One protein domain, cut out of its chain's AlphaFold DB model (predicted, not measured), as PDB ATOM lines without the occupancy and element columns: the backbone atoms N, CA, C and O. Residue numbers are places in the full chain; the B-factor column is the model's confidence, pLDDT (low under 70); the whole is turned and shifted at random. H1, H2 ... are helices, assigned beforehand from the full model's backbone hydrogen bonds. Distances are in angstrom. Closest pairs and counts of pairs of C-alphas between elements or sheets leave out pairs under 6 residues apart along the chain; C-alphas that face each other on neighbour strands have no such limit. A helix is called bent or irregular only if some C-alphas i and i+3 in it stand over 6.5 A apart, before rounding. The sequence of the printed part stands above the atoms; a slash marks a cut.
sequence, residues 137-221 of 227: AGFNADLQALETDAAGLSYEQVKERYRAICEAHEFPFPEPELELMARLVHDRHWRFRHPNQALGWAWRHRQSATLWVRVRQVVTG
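What this domain is: This is residues 137 to 221 of the 227 residues of the protein "Cys_rich_CPCC domain-containing protein" of Nocardioides sp (UniProt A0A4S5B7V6). Two helical hairpins, H1 with H2 and H5 with H6, stand at opposite ends of the domain, with H3 between them. H3 packs across the first hairpin and only loosely on the second; short H4 lies in the turn from H3 to H5. The printed part has 85 residues, with six named helices, H1 to H6 in chain order, and no named strand: all helix. It is compact, with a radius of gyration of the C-alphas of 13.0 A, and spans 33 by 28 by 20 A.

Where its parts are: H1, the longest helix, residues 137 to 152, measures 24.2 A from C-alpha 137 at (199.848, 150.008, 96.523); it is irregular, with C-alphas 148 and 151 7.1 A apart. H2 is residues 155 to 168, 19.9 A; H3, 175 to 186, 16.2 A; H4, 190 to 193, 5.1 A; H5, 195 to 204, 14.1 A; H6, 211 to 220, 14.3 A, ending at C-alpha 220 (191.243, 155.580, 115.021).

How they stand to each other: H1 and H2 touch as a hairpin, at a shallow tilt of 12 degrees, opposite ways; their closest C-alphas, Ala 150 and Val 158, are 6.4 A apart. H3, the hub, touches H2 at a steep tilt of 62 degrees, closest at the C-alphas of Lys 159 and Ala 182, 4.9 A. Residues 146 to 151 of H1 touch H3, closest at the C-alphas of Ala 150 and His 186, 5.3 A. H3 and H4 touch only at the corner, and only just, with 3 pairs of C-alphas within 8 A, closest Leu 184 and Trp 190, 6.3 A. H3 and H5 are near each other; H3 and H6 are close but not clearly touching, at 7.9 A between the C-alphas of Leu 180 and Val 218. H5 and H6 touch as a hairpin, opposite ways, at a tilt of 37 degrees, only just steep; C-alphas Ala 202 and Arg 214 are closest, 5.2 A. H1 and H2 are apart from H4, H5 and H6. Every O i to N i+4 pair is within hydrogen-bond range in H2, H3, H5 and H6, and 10 of 12 in H1; H4 is too short for one.

The domain as a whole: The C-alphas farthest apart, Gly 152 and Ala 209, are 38.4 A apart. The printed part has no cut, and no link is long. Mean pLDDT of the printed part is 86.6; residues 207 to 210 and 221 are under 70.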
ATOM      1  N   ALA A 137     199.945 148.819  97.375       82.94
ATOM      2  CA  ALA A 137     199.848 150.008  96.523       82.94
ATOM      3  C   ALA A 137     198.558 150.024  95.688       82.94
ATOM      4  O   ALA A 137     197.863 151.038  95.641       82.94
ATOM      5  N   GLY A 138     198.217 148.888  95.068       85.31
ATOM      6  CA  GLY A 138     196.983 148.741  94.294       85.31
ATOM      7  C   GLY A 138     195.734 148.883  95.167       85.31
ATOM      8  O   GLY A 138     194.843 149.662  94.841       85.31
ATOM      9  N   PHE A 139     195.706 148.195  96.313       88.56
ATOM     10  CA  PHE A 139     194.597 148.261  97.267       88.56
ATOM     11  C   PHE A 139     194.368 149.690  97.775       88.56
ATOM     12  O   PHE A 139     193.239 150.179  97.790       88.56
ATOM     13  N   ASN A 140     195.447 150.384  98.142       86.62
ATOM     14  CA  ASN A 140     195.409 151.758  98.629       86.62
ATOM     15  C   ASN A 140     194.930 152.731  97.541       86.62
ATOM     16  O   ASN A 140     194.131 153.620  97.837       86.62
ATOM     17  N   ALA A 141     195.371 152.556  96.291       88.38
ATOM     18  CA  ALA A 141     194.938 153.388  95.168       88.38
ATOM     19  C   ALA A 141     193.435 153.231  94.884       88.38
ATOM     20  O   ALA A 141     192.722 154.230  94.750       88.38
ATOM     21  N   ASP A 142     192.935 151.995  94.859       92.56
ATOM     22  CA  ASP A 142     191.511 151.720  94.651       92.56
ATOM     23  C   ASP A 142     190.653 152.246  95.811       92.56
ATOM     24  O   ASP A 142     189.574 152.808  95.597       92.56
ATOM     25  N   LEU A 143     191.144 152.118  97.049       90.69
ATOM     26  CA  LEU A 143     190.477 152.665  98.227       90.69
ATOM     27  C   LEU A 143     190.408 154.198  98.179       90.69
ATOM     28  O   LEU A 143     189.350 154.768  98.441       90.69
ATOM     29  N   GLN A 144     191.491 154.868  97.785       89.06
ATOM     30  CA  GLN A 144     191.528 156.325  97.645       89.06
ATOM     31  C   GLN A 144     190.583 156.825  96.537       89.06
ATOM     32  O   GLN A 144     189.936 157.871  96.682       89.06
ATOM     33  N   ALA A 145     190.457 156.072  95.440       92.31
ATOM     34  CA  ALA A 145     189.470 156.355  94.401       92.31
ATOM     35  C   ALA A 145     188.037 156.240  94.949       92.31
ATOM     36  O   ALA A 145     187.214 157.130  94.729       92.31
ATOM     37  N   LEU A 146     187.748 155.196  95.736       93.94
ATOM     38  CA  LEU A 146     186.450 155.042  96.392       93.94
ATOM     39  C   LEU A 146     186.153 156.181  97.382       93.94
ATOM     40  O   LEU A 146     185.036 156.688  97.388       93.94
ATOM     41  N   GLU A 147     187.127 156.606  98.190       90.12
ATOM     42  CA  GLU A 147     186.976 157.736  99.121       90.12
ATOM     43  C   GLU A 147     186.665 159.053  98.397       90.12
ATOM     44  O   GLU A 147     185.859 159.853  98.875       90.12
ATOM     45  N   THR A 148     187.267 159.262  97.225       91.25
ATOM     46  CA  THR A 148     187.012 160.438  96.380       91.25
ATOM     47  C   THR A 148     185.578 160.435  95.846       91.25
ATOM     48  O   THR A 148     184.898 161.463  95.877       91.25
ATOM     49  N   ASP A 149     185.089 159.271  95.418       92.62
ATOM     50  CA  ASP A 149     183.735 159.104  94.882       92.62
ATOM     51  C   ASP A 149     182.652 159.051  95.975       92.62
ATOM     52  O   ASP A 149     181.472 159.274  95.693       92.62
ATOM     53  N   ALA A 150     183.027 158.757  97.225       91.19
ATOM     54  CA  ALA A 150     182.108 158.411  98.309       91.19
ATOM     55  C   ALA A 150     181.018 159.464  98.558       91.19
ATOM     56  O   ALA A 150     179.879 159.105  98.850       91.19
ATOM     57  N   ALA A 151     181.330 160.754  98.389       88.75
ATOM     58  CA  ALA A 151     180.373 161.845  98.592       88.75
ATOM     59  C   ALA A 151     179.171 161.807  97.623       88.75
ATOM     60  O   ALA A 151     178.123 162.374  97.931       88.75
ATOM     61  N   GLY A 152     179.321 161.161  96.460       91.50
ATOM     62  CA  GLY A 152     178.266 160.985  95.458       91.50
ATOM     63  C   GLY A 152     177.566 159.625  95.510       91.50
ATOM     64  O   GLY A 152     176.691 159.364  94.685       91.50
ATOM     65  N   LEU A 153     177.946 158.749  96.442       94.00
ATOM     66  CA  LEU A 153     177.456 157.377  96.536       94.00
ATOM     67  C   LEU A 153     176.615 157.184  97.798       94.00
ATOM     68  O   LEU A 153     176.842 157.807  98.828       94.00
ATOM     69  N   SER A 154     175.650 156.270  97.732       95.75
ATOM     70  CA  SER A 154     174.985 155.761  98.931       95.75
ATOM     71  C   SER A 154     175.901 154.815  99.713       95.75
ATOM     72  O   SER A 154     176.808 154.197  99.153       95.75
ATOM     73  N   TYR A 155     175.614 154.629 101.005       93.44
ATOM     74  CA  TYR A 155     176.329 153.669 101.852       93.44
ATOM     75  C   TYR A 155     176.394 152.258 101.244       93.44
ATOM     76  O   TYR A 155     177.462 151.655 101.247       93.44
ATOM     77  N   GLU A 156     175.295 151.746 100.679       95.62
ATOM     78  CA  GLU A 156     175.276 150.407 100.069       95.62
ATOM     79  C   GLU A 156     176.183 150.324  98.833       95.62
ATOM     80  O   GLU A 156     176.880 149.331  98.643       95.62
ATOM     81  N   GLN A 157     176.253 151.390  98.028       96.06
ATOM     82  CA  GLN A 157     177.182 151.454  96.893       96.06
ATOM     83  C   GLN A 157     178.642 151.507  97.353       96.06
ATOM     84  O   GLN A 157     179.491 150.846  96.757       96.06
ATOM     85  N   VAL A 158     178.945 152.262  98.416       95.69
ATOM     86  CA  VAL A 158     180.293 152.285  99.008       95.69
ATOM     87  C   VAL A 158     180.659 150.914  99.571       95.69
ATOM     88  O   VAL A 158     181.761 150.435  99.325       95.69
ATOM     89  N   LYS A 159     179.734 150.257 100.278       95.44
ATOM     90  CA  LYS A 159     179.928 148.920 100.848       95.44
ATOM     91  C   LYS A 159     180.247 147.883  99.772       95.44
ATOM     92  O   LYS A 159     181.204 147.129  99.929       95.44
ATOM     93  N   GLU A 160     179.488 147.873  98.679       96.00
ATOM     94  CA  GLU A 160     179.695 146.923  97.584       96.00
ATOM     95  C   GLU A 160     181.007 147.181  96.833       96.00
ATOM     96  O   GLU A 160     181.762 146.249  96.566       96.00
ATOM     97  N   ARG A 161     181.347 148.450  96.567       95.75
ATOM     98  CA  ARG A 161     182.645 148.788  95.961       95.75
ATOM     99  C   ARG A 161     183.813 148.431  96.877       95.75
ATOM    100  O   ARG A 161     184.797 147.884  96.397       95.75
ATOM    101  N   TYR A 162     183.705 148.694  98.179       94.25
ATOM    102  CA  TYR A 162     184.738 148.318  99.144       94.25
ATOM    103  C   TYR A 162     184.933 146.796  99.194       94.25
ATOM    104  O   TYR A 162     186.070 146.330  99.188       94.25
ATOM    105  N   ARG A 163     183.838 146.017  99.166       95.25
ATOM    106  CA  ARG A 163     183.892 144.551  99.057       95.25
ATOM    107  C   ARG A 163     184.643 144.104  97.804       95.25
ATOM    108  O   ARG A 163     185.566 143.308  97.922       95.25
ATOM    109  N   ALA A 164     184.290 144.654  96.644       94.88
ATOM    110  CA  ALA A 164     184.930 144.306  95.377       94.88
ATOM    111  C   ALA A 164     186.440 144.611  95.380       94.88
ATOM    112  O   ALA A 164     187.222 143.812  94.876       94.88
ATOM    113  N   ILE A 165     186.861 145.725  95.996       93.44
ATOM    114  CA  ILE A 165     188.285 146.050  96.188       93.44
ATOM    115  C   ILE A 165     188.956 144.989  97.070       93.44
ATOM    116  O   ILE A 165     190.004 144.459  96.717       93.44
ATOM    117  N   CYS A 166     188.341 144.636  98.200       91.56
ATOM    118  CA  CYS A 166     188.874 143.611  99.099       91.56
ATOM    119  C   CYS A 166     189.028 142.252  98.404       91.56
ATOM    120  O   CYS A 166     190.041 141.587  98.583       91.56
ATOM    121  N   GLU A 167     188.055 141.844  97.589       92.69
ATOM    122  CA  GLU A 167     188.115 140.596  96.821       92.69
ATOM    123  C   GLU A 167     189.193 140.638  95.729       92.69
ATOM    124  O   GLU A 167     189.940 139.672  95.578       92.69
ATOM    125  N   ALA A 168     189.320 141.756  95.007       92.12
ATOM    126  CA  ALA A 168     190.307 141.920  93.938       92.12
ATOM    127  C   ALA A 168     191.762 141.870  94.436       92.12
ATOM    128  O   ALA A 168     192.635 141.394  93.715       92.12
ATOM    129  N   HIS A 169     192.010 142.331  95.666       89.69
ATOM    130  CA  HIS A 169     193.328 142.300  96.317       89.69
ATOM    131  C   HIS A 169     193.505 141.099  97.260       89.69
ATOM    132  O   HIS A 169     194.387 141.116  98.115       89.69
ATOM    133  N   GLU A 170     192.657 140.069  97.129       88.50
ATOM    134  CA  GLU A 170     192.707 138.825  97.915       88.50
ATOM    135  C   GLU A 170     192.708 139.056  99.440       88.50
ATOM    136  O   GLU A 170     193.276 138.291 100.222       88.50
ATOM    137  N   PHE A 171     192.018 140.110  99.878       82.69
ATOM    138  CA  PHE A 171     191.919 140.537 101.268       82.69
ATOM    139  C   PHE A 171     190.469 140.550 101.779       82.69
ATOM    140  O   PHE A 171     189.960 141.597 102.194       82.69
ATOM    141  N   PRO A 172     189.749 139.410 101.754       84.00
ATOM    142  CA  PRO A 172     188.350 139.372 102.153       84.00
ATOM    143  C   PRO A 172     188.213 139.605 103.662       84.00
ATOM    144  O   PRO A 172     188.505 138.735 104.486       84.00
ATOM    145  N   PHE A 173     187.736 140.789 104.042       81.75
ATOM    146  CA  PHE A 173     187.370 141.065 105.426       81.75
ATOM    147  C   PHE A 173     186.096 140.311 105.830       81.75
ATOM    148  O   PHE A 173     185.175 140.173 105.019       81.75
ATOM    149  N   PRO A 174     185.968 139.899 107.103       86.62
ATOM    150  CA  PRO A 174     184.686 139.453 107.625       86.62
ATOM    151  C   PRO A 174     183.645 140.586 107.570       86.62
ATOM    152  O   PRO A 174     183.968 141.770 107.689       86.62
ATOM    153  N   GLU A 175     182.372 140.215 107.419       88.00
ATOM    154  CA  GLU A 175     181.275 141.167 107.187       88.00
ATOM    155  C   GLU A 175     181.197 142.322 108.217       88.00
ATOM    156  O   GLU A 175     180.975 143.463 107.809       88.00
ATOM    157  N   PRO A 176     181.421 142.113 109.533       86.69
ATOM    158  CA  PRO A 176     181.426 143.212 110.497       86.69
ATOM    159  C   PRO A 176     182.517 144.256 110.249       86.69
ATOM    160  O   PRO A 176     182.242 145.453 110.365       86.69
ATOM    161  N   GLU A 177     183.744 143.822 109.942       85.25
ATOM    162  CA  GLU A 177     184.849 144.712 109.582       85.25
ATOM    163  C   GLU A 177     184.533 145.471 108.293       85.25
ATOM    164  O   GLU A 177     184.676 146.694 108.258       85.25
ATOM    165  N   LEU A 178     184.033 144.766 107.277       90.00
ATOM    166  CA  LEU A 178     183.637 145.346 105.996       90.00
ATOM    167  C   LEU A 178     182.591 146.453 106.184       90.00
ATOM    168  O   LEU A 178     182.734 147.548 105.641       90.00
ATOM    169  N   GLU A 179     181.573 146.219 107.015       90.50
ATOM    170  CA  GLU A 179     180.575 147.237 107.338       90.50
ATOM    171  C   GLU A 179     181.159 148.454 108.064       90.50
ATOM    172  O   GLU A 179     180.752 149.585 107.793       90.50
ATOM    173  N   LEU A 180     182.060 148.251 109.031       89.75
ATOM    174  CA  LEU A 180     182.680 149.369 109.744       89.75
ATOM    175  C   LEU A 180     183.510 150.222 108.782       89.75
ATOM    176  O   LEU A 180     183.380 151.447 108.795       89.75
ATOM    177  N   MET A 181     184.326 149.584 107.946       89.75
ATOM    178  CA  MET A 181     185.181 150.284 106.992       89.75
ATOM    179  C   MET A 181     184.352 151.027 105.948       89.75
ATOM    180  O   MET A 181     184.570 152.218 105.750       89.75
ATOM    181  N   ALA A 182     183.316 150.400 105.387       92.25
ATOM    182  CA  ALA A 182     182.401 151.064 104.461       92.25
ATOM    183  C   ALA A 182     181.726 152.304 105.081       92.25
ATOM    184  O   ALA A 182     181.601 153.333 104.417       92.25
ATOM    185  N   ARG A 183     181.333 152.252 106.366       92.50
ATOM    186  CA  ARG A 183     180.774 153.421 107.076       92.50
ATOM    187  C   ARG A 183     181.791 154.551 107.214       92.50
ATOM    188  O   ARG A 183     181.415 155.709 107.058       92.50
ATOM    189  N   LEU A 184     183.049 154.228 107.510       90.31
ATOM    190  CA  LEU A 184     184.118 155.218 107.678       90.31
ATOM    191  C   LEU A 184     184.574 155.825 106.345       90.31
ATOM    192  O   LEU A 184     184.860 157.018 106.309       90.31
ATOM    193  N   VAL A 185     184.580 155.041 105.265       90.69
ATOM    194  CA  VAL A 185     184.843 155.516 103.897       90.69
ATOM    195  C   VAL A 185     183.710 156.431 103.423       90.69
ATOM    196  O   VAL A 185     183.963 157.524 102.930       90.69
ATOM    197  N   HIS A 186     182.452 156.025 103.626       92.19
ATOM    198  CA  HIS A 186     181.284 156.833 103.259       92.19
ATOM    199  C   HIS A 186     181.186 158.128 104.086       92.19
ATOM    200  O   HIS A 186     180.819 159.183 103.573       92.19
ATOM    201  N   ASP A 187     181.511 158.069 105.380       88.38
ATOM    202  CA  ASP A 187     181.550 159.233 106.260       88.38
ATOM    203  C   ASP A 187     182.669 159.111 107.305       88.38
ATOM    204  O   ASP A 187     182.505 158.502 108.367       88.38
ATOM    205  N   ARG A 188     183.784 159.811 107.060       86.19
ATOM    206  CA  ARG A 188     184.943 159.858 107.974       86.19
ATOM    207  C   ARG A 188     184.609 160.331 109.395       86.19
ATOM    208  O   ARG A 188     185.370 160.083 110.331       86.19
ATOM    209  N   HIS A 189     183.483 161.027 109.578       88.75
ATOM    210  CA  HIS A 189     183.017 161.513 110.876       88.75
ATOM    211  C   HIS A 189     181.856 160.693 111.452       88.75
ATOM    212  O   HIS A 189     181.341 161.062 112.513       88.75
ATOM    213  N   TRP A 190     181.462 159.581 110.820       91.38
ATOM    214  CA  TRP A 190     180.305 158.767 111.204       91.38
ATOM    215  C   TRP A 190     180.288 158.452 112.702       91.38
ATOM    216  O   TRP A 190     179.290 158.672 113.381       91.38
ATOM    217  N   ARG A 191     181.426 158.029 113.259       88.12
ATOM    218  CA  ARG A 191     181.559 157.688 114.686       88.12
ATOM    219  C   ARG A 191     181.255 158.844 115.640       88.12
ATOM    220  O   ARG A 191     180.753 158.611 116.735       88.12
ATOM    221  N   PHE A 192     181.554 160.077 115.233       89.19
ATOM    222  CA  PHE A 192     181.311 161.274 116.039       89.19
ATOM    223  C   PHE A 192     179.866 161.755 115.898       89.19
ATOM    224  O   PHE A 192     179.299 162.278 116.852       89.19
ATOM    225  N   ARG A 193     179.249 161.534 114.731       89.81
ATOM    226  CA  ARG A 193     177.833 161.844 114.477       89.81
ATOM    227  C   ARG A 193     176.885 160.782 115.044       89.81
ATOM    228  O   ARG A 193     175.757 161.098 115.409       89.81
ATOM    229  N   HIS A 194     177.347 159.536 115.161       88.69
ATOM    230  CA  HIS A 194     176.561 158.375 115.590       88.69
ATOM    231  C   HIS A 194     177.230 157.592 116.739       88.69
ATOM    232  O   HIS A 194     177.431 156.377 116.628       88.69
ATOM    233  N   PRO A 195     177.534 158.237 117.883       90.00
ATOM    234  CA  PRO A 195     178.316 157.626 118.962       90.00
ATOM    235  C   PRO A 195     177.658 156.367 119.545       90.00
ATOM    236  O   PRO A 195     178.337 155.382 119.824       90.00
ATOM    237  N   ASN A 196     176.327 156.343 119.655       90.31
ATOM    238  CA  ASN A 196     175.599 155.176 120.164       90.31
ATOM    239  C   ASN A 196     175.670 153.977 119.208       90.31
ATOM    240  O   ASN A 196     175.781 152.836 119.654       90.31
ATOM    241  N   GLN A 197     175.630 154.220 117.894       88.81
ATOM    242  CA  GLN A 197     175.741 153.150 116.899       88.81
ATOM    243  C   GLN A 197     177.168 152.599 116.849       88.81
ATOM    244  O   GLN A 197     177.351 151.385 116.818       88.81
ATOM    245  N   ALA A 198     178.161 153.486 116.917       87.75
ATOM    246  CA  ALA A 198     179.576 153.149 117.009       87.75
ATOM    247  C   ALA A 198     179.895 152.291 118.250       87.75
ATOM    248  O   ALA A 198     180.484 151.215 118.127       87.75
ATOM    249  N   LEU A 199     179.435 152.705 119.437       87.81
ATOM    250  CA  LEU A 199     179.588 151.927 120.673       87.81
ATOM    251  C   LEU A 199     178.816 150.604 120.619       87.81
ATOM    252  O   LEU A 199     179.339 149.561 121.010       87.81
ATOM    253  N   GLY A 200     177.589 150.622 120.094       86.88
ATOM    254  CA  GLY A 200     176.772 149.422 119.927       86.88
ATOM    255  C   GLY A 200     177.375 148.415 118.945       86.88
ATOM    256  O   GLY A 200     177.237 147.210 119.148       86.88
ATOM    257  N   TRP A 201     178.052 148.875 117.890       89.12
ATOM    258  CA  TRP A 201     178.831 148.023 116.987       89.12
ATOM    259  C   TRP A 201     180.028 147.410 117.724       89.12
ATOM    260  O   TRP A 201     180.159 146.187 117.751       89.12
ATOM    261  N   ALA A 202     180.831 148.228 118.416       85.38
ATOM    262  CA  ALA A 202     182.008 147.754 119.150       85.38
ATOM    263  C   ALA A 202     181.640 146.714 120.220       85.38
ATOM    264  O   ALA A 202     182.343 145.721 120.400       85.38
ATOM    265  N   TRP A 203     180.506 146.912 120.897       83.44
ATOM    266  CA  TRP A 203     179.967 145.954 121.853       83.44
ATOM    267  C   TRP A 203     179.527 144.652 121.183       83.44
ATOM    268  O   TRP A 203     179.891 143.582 121.666       83.44
ATOM    269  N   ARG A 204     178.755 144.709 120.090       85.31
ATOM    270  CA  ARG A 204     178.238 143.513 119.398       85.31
ATOM    271  C   ARG A 204     179.341 142.639 118.807       85.31
ATOM    272  O   ARG A 204     179.211 141.422 118.844       85.31
ATOM    273  N   HIS A 205     180.417 143.247 118.316       82.94
ATOM    274  CA  HIS A 205     181.520 142.541 117.653       82.94
ATOM    275  C   HIS A 205     182.767 142.387 118.539       82.94
ATOM    276  O   HIS A 205     183.868 142.122 118.045       82.94
ATOM    277  N   ARG A 206     182.609 142.537 119.863       78.50
ATOM    278  CA  ARG A 206     183.664 142.210 120.829       78.50
ATOM    279  C   ARG A 206     183.894 140.697 120.826       78.50
ATOM    280  O   ARG A 206     182.950 139.934 121.018       78.50
ATOM    281  N   GLN A 207     185.136 140.265 120.645       66.94
ATOM    282  CA  GLN A 207     185.524 138.905 121.016       66.94
ATOM    283  C   GLN A 207     186.028 138.923 122.463       66.94
ATOM    284  O   GLN A 207     186.386 139.978 123.006       66.94
ATOM    285  N   SER A 208     186.013 137.769 123.124       46.25
ATOM    286  CA  SER A 208     186.550 137.627 124.478       46.25
ATOM    287  C   SER A 208     188.011 138.106 124.487       46.25
ATOM    288  O   SER A 208     188.819 137.591 123.729       46.25
ATOM    289  N   ALA A 209     188.315 139.117 125.312       49.59
ATOM    290  CA  ALA A 209     189.589 139.855 125.423       49.59
ATOM    291  C   ALA A 209     189.866 141.033 124.452       49.59
ATOM    292  O   ALA A 209     190.901 141.679 124.597       49.59
ATOM    293  N   THR A 210     188.953 141.427 123.547       65.88
ATOM    294  CA  THR A 210     189.253 142.457 122.516       65.88
ATOM    295  C   THR A 210     188.347 143.696 122.508       65.88
ATOM    296  O   THR A 210     188.402 144.486 121.565       65.88
ATOM    297  N   LEU A 211     187.544 143.952 123.554       75.75
ATOM    298  CA  LEU A 211     186.663 145.140 123.587       75.75
ATOM    299  C   LEU A 211     187.442 146.446 123.362       75.75
ATOM    300  O   LEU A 211     187.037 147.273 122.548       75.75
ATOM    301  N   TRP A 212     188.587 146.611 124.026       75.38
ATOM    302  CA  TRP A 212     189.442 147.786 123.844       75.38
ATOM    303  C   TRP A 212     190.040 147.881 122.436       75.38
ATOM    304  O   TRP A 212     190.206 148.985 121.924       75.38
ATOM    305  N   VAL A 213     190.287 146.745 121.774       75.38
ATOM    306  CA  VAL A 213     190.724 146.701 120.370       75.38
ATOM    307  C   VAL A 213     189.611 147.211 119.453       75.38
ATOM    308  O   VAL A 213     189.869 148.071 118.616       75.38
ATOM    309  N   ARG A 214     188.361 146.770 119.653       78.69
ATOM    310  CA  ARG A 214     187.205 147.244 118.866       78.69
ATOM    311  C   ARG A 214     186.903 148.723 119.100       78.69
ATOM    312  O   ARG A 214     186.659 149.454 118.145       78.69
ATOM    313  N   VAL A 215     186.982 149.189 120.349       77.81
ATOM    314  CA  VAL A 215     186.858 150.621 120.674       77.81
ATOM    315  C   VAL A 215     187.948 151.424 119.967       77.81
ATOM    316  O   VAL A 215     187.650 152.442 119.347       77.81
ATOM    317  N   ARG A 216     189.200 150.949 119.994       79.00
ATOM    318  CA  ARG A 216     190.312 151.605 119.303       79.00
ATOM    319  C   ARG A 216     190.090 151.667 117.793       79.00
ATOM    320  O   ARG A 216     190.254 152.747 117.246       79.00
ATOM    321  N   GLN A 217     189.674 150.573 117.151       80.50
ATOM    322  CA  GLN A 217     189.374 150.535 115.711       80.50
ATOM    323  C   GLN A 217     188.334 151.585 115.317       80.50
ATOM    324  O   GLN A 217     188.529 152.316 114.352       80.50
ATOM    325  N   VAL A 218     187.260 151.723 116.099       79.25
ATOM    326  CA  VAL A 218     186.260 152.770 115.868       79.25
ATOM    327  C   VAL A 218     186.891 154.155 116.014       79.25
ATOM    328  O   VAL A 218     186.721 154.994 115.133       79.25
ATOM    329  N   VAL A 219     187.639 154.402 117.095       79.62
ATOM    330  CA  VAL A 219     188.233 155.716 117.407       79.62
ATOM    331  C   VAL A 219     189.272 156.149 116.376       79.62
ATOM    332  O   VAL A 219     189.263 157.307 115.963       79.62
ATOM    333  N   THR A 220     190.166 155.254 115.962       77.31
ATOM    334  CA  THR A 220     191.243 155.580 115.021       77.31
ATOM    335  C   THR A 220     190.789 155.463 113.574       77.31
ATOM    336  O   THR A 220     191.294 156.184 112.723       77.31
ATOM    337  N   GLY A 221     189.805 154.607 113.286       68.62
ATOM    338  CA  GLY A 221     189.445 154.223 111.922       68.62
ATOM    339  C   GLY A 221     190.504 153.350 111.248       68.62
ATOM    340  O   GLY A 221     190.485 153.208 110.035       68.62
TER     341      GLY A 221